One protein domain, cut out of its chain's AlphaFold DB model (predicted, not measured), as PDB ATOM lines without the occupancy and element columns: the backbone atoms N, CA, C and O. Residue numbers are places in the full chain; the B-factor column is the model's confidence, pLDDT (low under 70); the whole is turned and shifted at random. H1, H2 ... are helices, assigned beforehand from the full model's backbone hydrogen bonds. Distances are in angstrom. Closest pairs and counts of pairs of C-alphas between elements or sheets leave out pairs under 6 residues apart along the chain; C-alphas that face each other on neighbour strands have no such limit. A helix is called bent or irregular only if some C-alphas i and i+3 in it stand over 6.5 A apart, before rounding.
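Overview. This is residues 38 to 109 of the 224 residues of an uncharacterized protein of Candidatus Phycosocius bacilliformis (UniProt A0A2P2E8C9). One long helix, H1, forms one side of the domain, and three shorter helices cover one side of it: H3 crosses near its first half, while H2 and H4 pack together near its last residues. A long loop, residues 83 to 95, runs from H3 to H4 over the side away from H1. The printed part has 72 residues with four named helices, in the order H1, H2, H3, H4, and no named strand; the class is all helix. It is compact, with a radius of gyration of the C-alphas of 11.1 A, and rounded, spanning 30 by 24 by 23 A.

Along the chain. Find C-alpha 42 at (-22.164, 3.873, -42.003); from there H1, residues 42 to 60, runs 27.2 A to C-alpha 60 at (-19.785, 29.336, -32.870). H1 is irregular, with C-alphas 54 and 57 7.3 A apart, and has a kink of 35 degrees near residue 54. H2 is residues 64 to 68, 6.4 A; H3 is residues 73 to 82, 13.9 A; H4 is residues 96 to 102, 10.1 A, ending at C-alpha 102 at (-11.242, 18.867, -37.509).

Arrangement. Look first at residues 44 to 48 of H1, which alone touch H3, about perpendicular at 81 degrees; the closest C-alphas, of Val 48 and Leu 79, are 6.6 A apart. Residues 55 to 58 alone touch H2, closest at the C-alphas of Ser 58 and Ala 64, 5.6 A. H2 touches H4, closest at the C-alphas of Ala 64 and Thr 100, 5.2 A. H4 is close to H1 but not clearly touching, at a shallow tilt of 24 degrees, opposite ways; their closest C-alphas, of Leu 59 and Thr 100, are 6.6 A apart. Every O i to N i+4 pair is within hydrogen-bond range in H2, H3 and H4, and 13 of 15 are in H1.

Size, cuts and confidence. The C-alphas farthest apart, of Gly 39 and Ala 61, are 31.4 A apart. The links H1 to H2 and H2 to H3 are tight; H3 to H4, 13 residues, is long. The printed part has no cut, and no printed residue is under 70 in pLDDT.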
ATOM      1  N   ARG A  38     -12.471   7.390 -47.222       95.44
ATOM      2  CA  ARG A  38     -11.566   7.244 -46.063       95.44
ATOM      3  C   ARG A  38     -11.759   5.919 -45.307       95.44
ATOM      4  O   ARG A  38     -11.187   5.723 -44.234       95.44
ATOM      5  N   GLY A  39     -12.560   4.998 -45.848       96.50
ATOM      6  CA  GLY A  39     -12.782   3.663 -45.292       96.50
ATOM      7  C   GLY A  39     -13.736   3.627 -44.096       96.50
ATOM      8  O   GLY A  39     -13.711   2.662 -43.331       96.50
ATOM      9  N   MET A  40     -14.557   4.662 -43.898       97.44
ATOM     10  CA  MET A  40     -15.530   4.698 -42.805       97.44
ATOM     11  C   MET A  40     -16.834   4.021 -43.225       97.44
ATOM     12  O   MET A  40     -17.429   4.380 -44.240       97.44
ATOM     13  N   ASN A  41     -17.305   3.063 -42.427       96.88
ATOM     14  CA  ASN A  41     -18.628   2.460 -42.607       96.88
ATOM     15  C   ASN A  41     -19.746   3.387 -42.087       96.88
ATOM     16  O   ASN A  41     -19.471   4.383 -41.419       96.88
ATOM     17  N   ALA A  42     -21.008   3.047 -42.368       96.25
ATOM     18  CA  ALA A  42     -22.164   3.873 -42.003       96.25
ATOM     19  C   ALA A  42     -22.225   4.209 -40.498       96.25
ATOM     20  O   ALA A  42     -22.451   5.362 -40.138       96.25
ATOM     21  N   ASP A  43     -21.942   3.241 -39.623       96.56
ATOM     22  CA  ASP A  43     -21.945   3.459 -38.171       96.56
ATOM     23  C   ASP A  43     -20.859   4.452 -37.733       96.56
ATOM     24  O   ASP A  43     -21.087   5.302 -36.872       96.56
ATOM     25  N   ALA A  44     -19.659   4.355 -38.309       96.56
ATOM     26  CA  ALA A  44     -18.565   5.272 -38.018       96.56
ATOM     27  C   ALA A  44     -18.842   6.676 -38.574       96.56
ATOM     28  O   ALA A  44     -18.558   7.663 -37.895       96.56
ATOM     29  N   GLN A  45     -19.434   6.767 -39.769       97.56
ATOM     30  CA  GLN A  45     -19.875   8.036 -40.350       97.56
ATOM     31  C   GLN A  45     -20.907   8.711 -39.449       97.56
ATOM     32  O   GLN A  45     -20.735   9.880 -39.113       97.56
ATOM     33  N   GLN A  46     -21.920   7.973 -38.984       97.44
ATOM     34  CA  GLN A  46     -22.945   8.524 -38.098       97.44
ATOM     35  C   GLN A  46     -22.339   9.065 -36.800       97.44
ATOM     36  O   GLN A  46     -22.612  10.205 -36.435       97.44
ATOM     37  N   LYS A  47     -21.444   8.307 -36.150       97.31
ATOM     38  CA  LYS A  47     -20.755   8.768 -34.932       97.31
ATOM     39  C   LYS A  47     -19.989  10.070 -35.155       97.31
ATOM     40  O   LYS A  47     -20.027  10.957 -34.313       97.31
ATOM     41  N   VAL A  48     -19.307  10.197 -36.289       97.81
ATOM     42  CA  VAL A  48     -18.577  11.422 -36.632       97.81
ATOM     43  C   VAL A  48     -19.519  12.593 -36.898       97.81
ATOM     44  O   VAL A  48     -19.270  13.695 -36.411       97.81
ATOM     45  N   MET A  49     -20.633  12.362 -37.592       96.81
ATOM     46  CA  MET A  49     -21.653  13.392 -37.797       96.81
ATOM     47  C   MET A  49     -22.280  13.853 -36.474       96.81
ATOM     48  O   MET A  49     -22.508  15.051 -36.297       96.81
ATOM     49  N   ASP A  50     -22.481  12.940 -35.520       98.00
ATOM     50  CA  ASP A  50     -22.960  13.273 -34.175       98.00
ATOM     51  C   ASP A  50     -21.946  14.155 -33.422       98.00
ATOM     52  O   ASP A  50     -22.337  15.105 -32.740       98.00
ATOM     53  N   ILE A  51     -20.639  13.905 -33.590       98.25
ATOM     54  CA  ILE A  51     -19.577  14.751 -33.021       98.25
ATOM     55  C   ILE A  51     -19.608  16.155 -33.638       98.25
ATOM     56  O   ILE A  51     -19.555  17.139 -32.898       98.25
ATOM     57  N   TYR A  52     -19.735  16.274 -34.964       97.69
ATOM     58  CA  TYR A  52     -19.842  17.578 -35.634       97.69
ATOM     59  C   TYR A  52     -21.072  18.363 -35.167       97.69
ATOM     60  O   TYR A  52     -20.985  19.564 -34.906       97.69
ATOM     61  N   ALA A  53     -22.211  17.686 -34.997       97.81
ATOM     62  CA  ALA A  53     -23.417  18.301 -34.457       97.81
ATOM     63  C   ALA A  53     -23.213  18.778 -33.007       97.81
ATOM     64  O   ALA A  53     -23.572  19.909 -32.674       97.81
ATOM     65  N   ALA A  54     -22.585  17.959 -32.158       98.12
ATOM     66  CA  ALA A  54     -22.288  18.310 -30.768       98.12
ATOM     67  C   ALA A  54     -21.277  19.464 -30.637       98.12
ATOM     68  O   ALA A  54     -21.354  20.254 -29.694       98.12
ATOM     69  N   ALA A  55     -20.348  19.589 -31.586       98.06
ATOM     70  CA  ALA A  55     -19.331  20.634 -31.613       98.06
ATOM     71  C   ALA A  55     -19.864  22.017 -32.016       98.06
ATOM     72  O   ALA A  55     -19.195  23.017 -31.751       98.06
ATOM     73  N   ARG A  56     -21.056  22.103 -32.626       96.88
ATOM     74  CA  ARG A  56     -21.600  23.325 -33.248       96.88
ATOM     75  C   ARG A  56     -21.528  24.559 -32.342       96.88
ATOM     76  O   ARG A  56     -20.974  25.575 -32.740       96.88
ATOM     77  N   SER A  57     -22.004  24.453 -31.101       97.44
ATOM     78  CA  SER A  57     -21.982  25.575 -30.149       97.44
ATOM     79  C   SER A  57     -20.569  25.993 -29.742       97.44
ATOM     80  O   SER A  57     -20.326  27.159 -29.447       97.44
ATOM     81  N   SER A  58     -19.626  25.046 -29.726       97.94
ATOM     82  CA  SER A  58     -18.225  25.335 -29.421       97.94
ATOM     83  C   SER A  58     -17.531  25.986 -30.613       97.94
ATOM     84  O   SER A  58     -16.706  26.866 -30.406       97.94
ATOM     85  N   LEU A  59     -17.887  25.612 -31.845       96.81
ATOM     86  CA  LEU A  59     -17.430  26.290 -33.059       96.81
ATOM     87  C   LEU A  59     -17.909  27.745 -33.099       96.81
ATOM     88  O   LEU A  59     -17.085  28.643 -33.249       96.81
ATOM     89  N   ASP A  60     -19.202  27.984 -32.866       95.50
ATOM     90  CA  ASP A  60     -19.785  29.336 -32.870       95.50
ATOM     91  C   ASP A  60     -19.160  30.245 -31.790       95.50
ATOM     92  O   ASP A  60     -19.092  31.462 -31.950       95.50
ATOM     93  N   ALA A  61     -18.665  29.655 -30.696       96.69
ATOM     94  CA  ALA A  61     -17.979  30.357 -29.612       96.69
ATOM     95  C   ALA A  61     -16.450  30.477 -29.794       96.69
ATOM     96  O   ALA A  61     -15.782  30.995 -28.897       96.69
ATOM     97  N   GLY A  62     -15.867  29.965 -30.888       96.19
ATOM     98  CA  GLY A  62     -14.408  29.941 -31.089       96.19
ATOM     99  C   GLY A  62     -13.659  29.011 -30.121       96.19
ATOM    100  O   GLY A  62     -12.501  29.232 -29.787       96.19
ATOM    101  N   GLN A  63     -14.324  27.968 -29.621       97.81
ATOM    102  CA  GLN A  63     -13.843  27.039 -28.591       97.81
ATOM    103  C   GLN A  63     -13.561  25.627 -29.130       97.81
ATOM    104  O   GLN A  63     -13.574  24.657 -28.368       97.81
ATOM    105  N   ALA A  64     -13.277  25.492 -30.428       98.12
ATOM    106  CA  ALA A  64     -13.001  24.210 -31.084       98.12
ATOM    107  C   ALA A  64     -11.940  23.379 -30.338       98.12
ATOM    108  O   ALA A  64     -12.147  22.207 -30.019       98.12
ATOM    109  N   ARG A  65     -10.827  24.018 -29.958       97.69
ATOM    110  CA  ARG A  65      -9.736  23.368 -29.218       97.69
ATOM    111  C   ARG A  65     -10.185  22.843 -27.854       97.69
ATOM    112  O   ARG A  65      -9.865  21.717 -27.480       97.69
ATOM    113  N   SER A  66     -10.969  23.639 -27.130       97.94
ATOM    114  CA  SER A  66     -11.531  23.270 -25.826       97.94
ATOM    115  C   SER A  66     -12.531  22.119 -25.919       97.94
ATOM    116  O   SER A  66     -12.659  21.355 -24.964       97.94
ATOM    117  N   PHE A  67     -13.242  21.985 -27.041       98.62
ATOM    118  CA  PHE A  67     -14.100  20.833 -27.304       98.62
ATOM    119  C   PHE A  67     -13.259  19.569 -27.520       98.62
ATOM    120  O   PHE A  67     -13.466  18.578 -26.823       98.62
ATOM    121  N   LEU A  68     -12.251  19.631 -28.400       98.56
ATOM    122  CA  LEU A  68     -11.359  18.501 -28.690       98.56
ATOM    123  C   LEU A  68     -10.620  17.983 -27.446       98.56
ATOM    124  O   LEU A  68     -10.467  16.777 -27.288       98.56
ATOM    125  N   LEU A  69     -10.206  18.872 -26.536       98.19
ATOM    126  CA  LEU A  69      -9.530  18.507 -25.280       98.19
ATOM    127  C   LEU A  69     -10.378  17.647 -24.327       98.19
ATOM    128  O   LEU A  69      -9.825  17.046 -23.408       98.19
ATOM    129  N   LYS A  70     -11.702  17.608 -24.506       97.88
ATOM    130  CA  LYS A  70     -12.622  16.821 -23.669       97.88
ATOM    131  C   LYS A  70     -12.911  15.436 -24.246       97.88
ATOM    132  O   LYS A  70     -13.530  14.627 -23.560       97.88
ATOM    133  N   LEU A  71     -12.525  15.188 -25.497       98.25
ATOM    134  CA  LEU A  71     -12.795  13.927 -26.174       98.25
ATOM    135  C   LEU A  71     -11.796  12.859 -25.733       98.25
ATOM    136  O   LEU A  71     -10.625  13.144 -25.472       98.25
ATOM    137  N   ASP A  72     -12.261  11.616 -25.665       97.75
ATOM    138  CA  ASP A  72     -11.378  10.480 -25.437       97.75
ATOM    139  C   ASP A  72     -10.568  10.125 -26.696       97.75
ATOM    140  O   ASP A  72     -10.837  10.583 -27.813       97.75
ATOM    141  N   SER A  73      -9.545   9.290 -26.517       96.94
ATOM    142  CA  SER A  73      -8.643   8.899 -27.603       96.94
ATOM    143  C   SER A  73      -9.341   8.121 -28.720       96.94
ATOM    144  O   SER A  73      -8.931   8.227 -29.874       96.94
ATOM    145  N   ALA A  74     -10.392   7.357 -28.409       97.00
ATOM    146  CA  ALA A  74     -11.146   6.605 -29.409       97.00
ATOM    147  C   ALA A  74     -11.932   7.551 -30.329       97.00
ATOM    148  O   ALA A  74     -11.898   7.402 -31.549       97.00
ATOM    149  N   THR A  75     -12.572   8.564 -29.752       98.12
ATOM    150  CA  THR A  75     -13.300   9.612 -30.471       98.12
ATOM    151  C   THR A  75     -12.340  10.466 -31.305       98.12
ATOM    152  O   THR A  75     -12.606  10.736 -32.477       98.12
ATOM    153  N   LEU A  76     -11.179  10.832 -30.748       98.44
ATOM    154  CA  LEU A  76     -10.129  11.530 -31.500       98.44
ATOM    155  C   LEU A  76      -9.604  10.691 -32.675       98.44
ATOM    156  O   LEU A  76      -9.396  11.239 -33.752       98.44
ATOM    157  N   ALA A  77      -9.452   9.372 -32.527       97.56
ATOM    158  CA  ALA A  77      -9.054   8.495 -33.631       97.56
ATOM    159  C   ALA A  77     -10.116   8.428 -34.747       97.56
ATOM    160  O   ALA A  77      -9.773   8.386 -35.929       97.56
ATOM    161  N   GLN A  78     -11.407   8.479 -34.400       97.56
ATOM    162  CA  GLN A  78     -12.481   8.566 -35.397       97.56
ATOM    163  C   GLN A  78     -12.437   9.886 -36.167       97.56
ATOM    164  O   GLN A  78     -12.540   9.874 -37.393       97.56
ATOM    165  N   LEU A  79     -12.226  11.010 -35.473       98.19
ATOM    166  CA  LEU A  79     -12.024  12.315 -36.109       98.19
ATOM    167  C   LEU A  79     -10.752  12.345 -36.966       98.19
ATOM    168  O   LEU A  79     -10.757  12.921 -38.048       98.19
ATOM    169  N   GLN A  80      -9.678  11.687 -36.528       97.75
ATOM    170  CA  GLN A  80      -8.432  11.578 -37.286       97.75
ATOM    171  C   GLN A  80      -8.657  10.865 -38.625       97.75
ATOM    172  O   GLN A  80      -8.255  11.380 -39.671       97.75
ATOM    173  N   GLN A  81      -9.337   9.712 -38.610       97.69
ATOM    174  CA  GLN A  81      -9.705   8.995 -39.834       97.69
ATOM    175  C   GLN A  81     -10.645   9.841 -40.697       97.69
ATOM    176  O   GLN A  81     -10.434   9.976 -41.904       97.69
ATOM    177  N   ALA A  82     -11.650  10.456 -40.069       97.31
ATOM    178  CA  ALA A  82     -12.601  11.315 -40.747       97.31
ATOM    179  C   ALA A  82     -11.947  12.526 -41.393       97.31
ATOM    180  O   ALA A  82     -12.462  12.955 -42.410       97.31
ATOM    181  N   ALA A  83     -10.834  13.040 -40.866       95.69
ATOM    182  CA  ALA A  83     -10.050  14.143 -41.421       95.69
ATOM    183  C   ALA A  83      -8.913  13.686 -42.360       95.69
ATOM    184  O   ALA A  83      -8.235  14.525 -42.943       95.69
ATOM    185  N   ALA A  84      -8.727  12.371 -42.539       95.12
ATOM    186  CA  ALA A  84      -7.626  11.762 -43.292       95.12
ATOM    187  C   ALA A  84      -6.217  12.154 -42.792       95.12
ATOM    188  O   ALA A  84      -5.283  12.288 -43.583       95.12
ATOM    189  N   LEU A  85      -6.054  12.339 -41.480       95.44
ATOM    190  CA  LEU A  85      -4.776  12.724 -40.878       95.44
ATOM    191  C   LEU A  85      -3.890  11.502 -40.607       95.44
ATOM    192  O   LEU A  85      -4.319  10.525 -39.993       95.44
ATOM    193  N   ALA A  86      -2.626  11.582 -41.030       92.75
ATOM    194  CA  ALA A  86      -1.635  10.543 -40.749       92.75
ATOM    195  C   ALA A  86      -1.232  10.523 -39.266       92.75
ATOM    196  O   ALA A  86      -1.175   9.457 -38.653       92.75
ATOM    197  N   ASP A  87      -1.008  11.704 -38.687       92.75
ATOM    198  CA  ASP A  87      -0.601  11.850 -37.292       92.75
ATOM    199  C   ASP A  87      -1.815  11.896 -36.347       92.75
ATOM    200  O   ASP A  87      -2.864  12.439 -36.715       92.75
ATOM    201  N   PRO A  88      -1.678  11.384 -35.108       95.81
ATOM    202  CA  PRO A  88      -2.687  11.547 -34.070       95.81
ATOM    203  C   PRO A  88      -3.052  13.012 -33.817       95.81
ATOM    204  O   PRO A  88      -2.208  13.910 -33.866       95.81
ATOM    205  N   ILE A  89      -4.319  13.251 -33.472       97.94
ATOM    206  CA  ILE A  89      -4.779  14.581 -33.072       97.94
ATOM    207  C   ILE A  89      -4.250  14.891 -31.667       97.94
ATOM    208  O   ILE A  89      -4.603  14.222 -30.698       97.94
ATOM    209  N   GLU A  90      -3.445  15.947 -31.554       96.88
ATOM    210  CA  GLU A  90      -2.959  16.513 -30.290       96.88
ATOM    211  C   GLU A  90      -3.616  17.890 -30.060       96.88
ATOM    212  O   GLU A  90      -3.036  18.906 -30.455       96.88
ATOM    213  N   PRO A  91      -4.810  17.982 -29.427       97.50
ATOM    214  CA  PRO A  91      -5.598  19.220 -29.384       97.50
ATOM    215  C   PRO A  91      -4.841  20.435 -28.835       97.50
ATOM    216  O   PRO A  91      -5.011  21.548 -29.318       97.50
ATOM    217  N   ALA A  92      -3.957  20.225 -27.857       96.44
ATOM    218  CA  ALA A  92      -3.164  21.289 -27.242       96.44
ATOM    219  C   ALA A  92      -2.161  21.966 -28.199       96.44
ATOM    220  O   ALA A  92      -1.657  23.040 -27.881       96.44
ATOM    221  N   ARG A  93      -1.856  21.348 -29.346       95.62
ATOM    222  CA  ARG A  93      -0.848  21.811 -30.316       95.62
ATOM    223  C   ARG A  93      -1.449  22.322 -31.620       95.62
ATOM    224  O   ARG A  93      -0.700  22.619 -32.548       95.62
ATOM    225  N   LEU A  94      -2.772  22.365 -31.709       97.12
ATOM    226  CA  LEU A  94      -3.474  22.848 -32.888       97.12
ATOM    227  C   LEU A  94      -3.580  24.370 -32.856       97.12
ATOM    228  O   LEU A  94      -3.687  24.960 -31.779       97.12
ATOM    229  N   SER A  95      -3.606  24.985 -34.033       96.38
ATOM    230  CA  SER A  95      -4.135  26.337 -34.202       96.38
ATOM    231  C   SER A  95      -5.655  26.347 -33.977       96.38
ATOM    232  O   SER A  95      -6.295  25.299 -33.810       96.38
ATOM    233  N   ASP A  96      -6.256  27.538 -33.953       96.75
ATOM    234  CA  ASP A  96      -7.715  27.659 -33.880       96.75
ATOM    235  C   ASP A  96      -8.390  27.184 -35.171       96.75
ATOM    236  O   ASP A  96      -9.431  26.529 -35.110       96.75
ATOM    237  N   GLU A  97      -7.759  27.416 -36.322       96.19
ATOM    238  CA  GLU A  97      -8.220  26.927 -37.621       96.19
ATOM    239  C   GLU A  97      -8.120  25.406 -37.733       96.19
ATOM    240  O   GLU A  97      -9.119  24.738 -38.001       96.19
ATOM    241  N   GLY A  98      -6.956  24.841 -37.412       97.38
ATOM    242  CA  GLY A  98      -6.713  23.403 -37.422       97.38
ATOM    243  C   GLY A  98      -7.684  22.637 -36.526       97.38
ATOM    244  O   GLY A  98      -8.190  21.579 -36.912       97.38
ATOM    245  N   ALA A  99      -7.986  23.181 -35.343       98.31
ATOM    246  CA  ALA A  99      -8.993  22.623 -34.443       98.31
ATOM    247  C   ALA A  99     -10.420  22.778 -34.994       98.31
ATOM    248  O   ALA A  99     -11.217  21.845 -34.896       98.31
ATOM    249  N   THR A 100     -10.739  23.937 -35.575       98.38
ATOM    250  CA  THR A 100     -12.046  24.216 -36.186       98.38
ATOM    251  C   THR A 100     -12.335  23.246 -37.322       98.38
ATOM    252  O   THR A 100     -13.380  22.604 -37.322       98.38
ATOM    253  N   ASN A 101     -11.391  23.066 -38.241       97.44
ATOM    254  CA  ASN A 101     -11.555  22.216 -39.415       97.44
ATOM    255  C   ASN A 101     -11.612  20.716 -39.101       97.44
ATOM    256  O   ASN A 101     -12.252  19.978 -39.842       97.44
ATOM    257  N   ILE A 102     -11.024  20.248 -37.990       98.06
ATOM    258  CA  ILE A 102     -11.242  18.867 -37.509       98.06
ATOM    259  C   ILE A 102     -12.712  18.629 -37.142       98.06
ATOM    260  O   ILE A 102     -13.211  17.520 -37.300       98.06
ATOM    261  N   LEU A 103     -13.396  19.646 -36.616       98.38
ATOM    262  CA  LEU A 103     -14.775  19.553 -36.134       98.38
ATOM    263  C   LEU A 103     -15.814  19.905 -37.209       98.38
ATOM    264  O   LEU A 103     -16.992  20.079 -36.885       98.38
ATOM    265  N   ARG A 104     -15.400  20.005 -38.475       96.25
ATOM    266  CA  ARG A 104     -16.281  20.270 -39.614       96.25
ATOM    267  C   ARG A 104     -16.351  19.059 -40.544       96.25
ATOM    268  O   ARG A 104     -15.367  18.330 -40.686       96.25
ATOM    269  N   PRO A 105     -17.494  18.842 -41.218       94.69
ATOM    270  CA  PRO A 105     -17.586  17.832 -42.257       94.69
ATOM    271  C   PRO A 105     -16.516  18.031 -43.344       94.69
ATOM    272  O   PRO A 105     -16.254  19.165 -43.749       94.69
ATOM    273  N   PRO A 106     -15.927  16.945 -43.877       91.38
ATOM    274  CA  PRO A 106     -15.038  17.042 -45.025       91.38
ATOM    275  C   PRO A 106     -15.701  17.788 -46.188       91.38
ATOM    276  O   PRO A 106     -16.855  17.516 -46.513       91.38
ATOM    277  N   GLY A 107     -14.962  18.705 -46.814       87.31
ATOM    278  CA  GLY A 107     -15.474  19.566 -47.887       87.31
ATOM    279  C   GLY A 107     -16.066  20.897 -47.411       87.31
ATOM    280  O   GLY A 107     -16.292  21.770 -48.240       87.31
ATOM    281  N   ASP A 108     -16.251  21.089 -46.102       90.44
ATOM    282  CA  ASP A 108     -16.684  22.350 -45.482       90.44
ATOM    283  C   ASP A 108     -15.548  22.947 -44.633       90.44
ATOM    284  O   ASP A 108     -15.712  23.241 -43.450       90.44
ATOM    285  N   LEU A 109     -14.351  23.037 -45.219       92.31
ATOM    286  CA  LEU A 109     -13.184  23.626 -44.561       92.31
ATOM    287  C   LEU A 109     -13.278  25.153 -44.573       92.31
ATOM    288  O   LEU A 109     -13.863  25.738 -45.483       92.31
TER     289      LEU A 109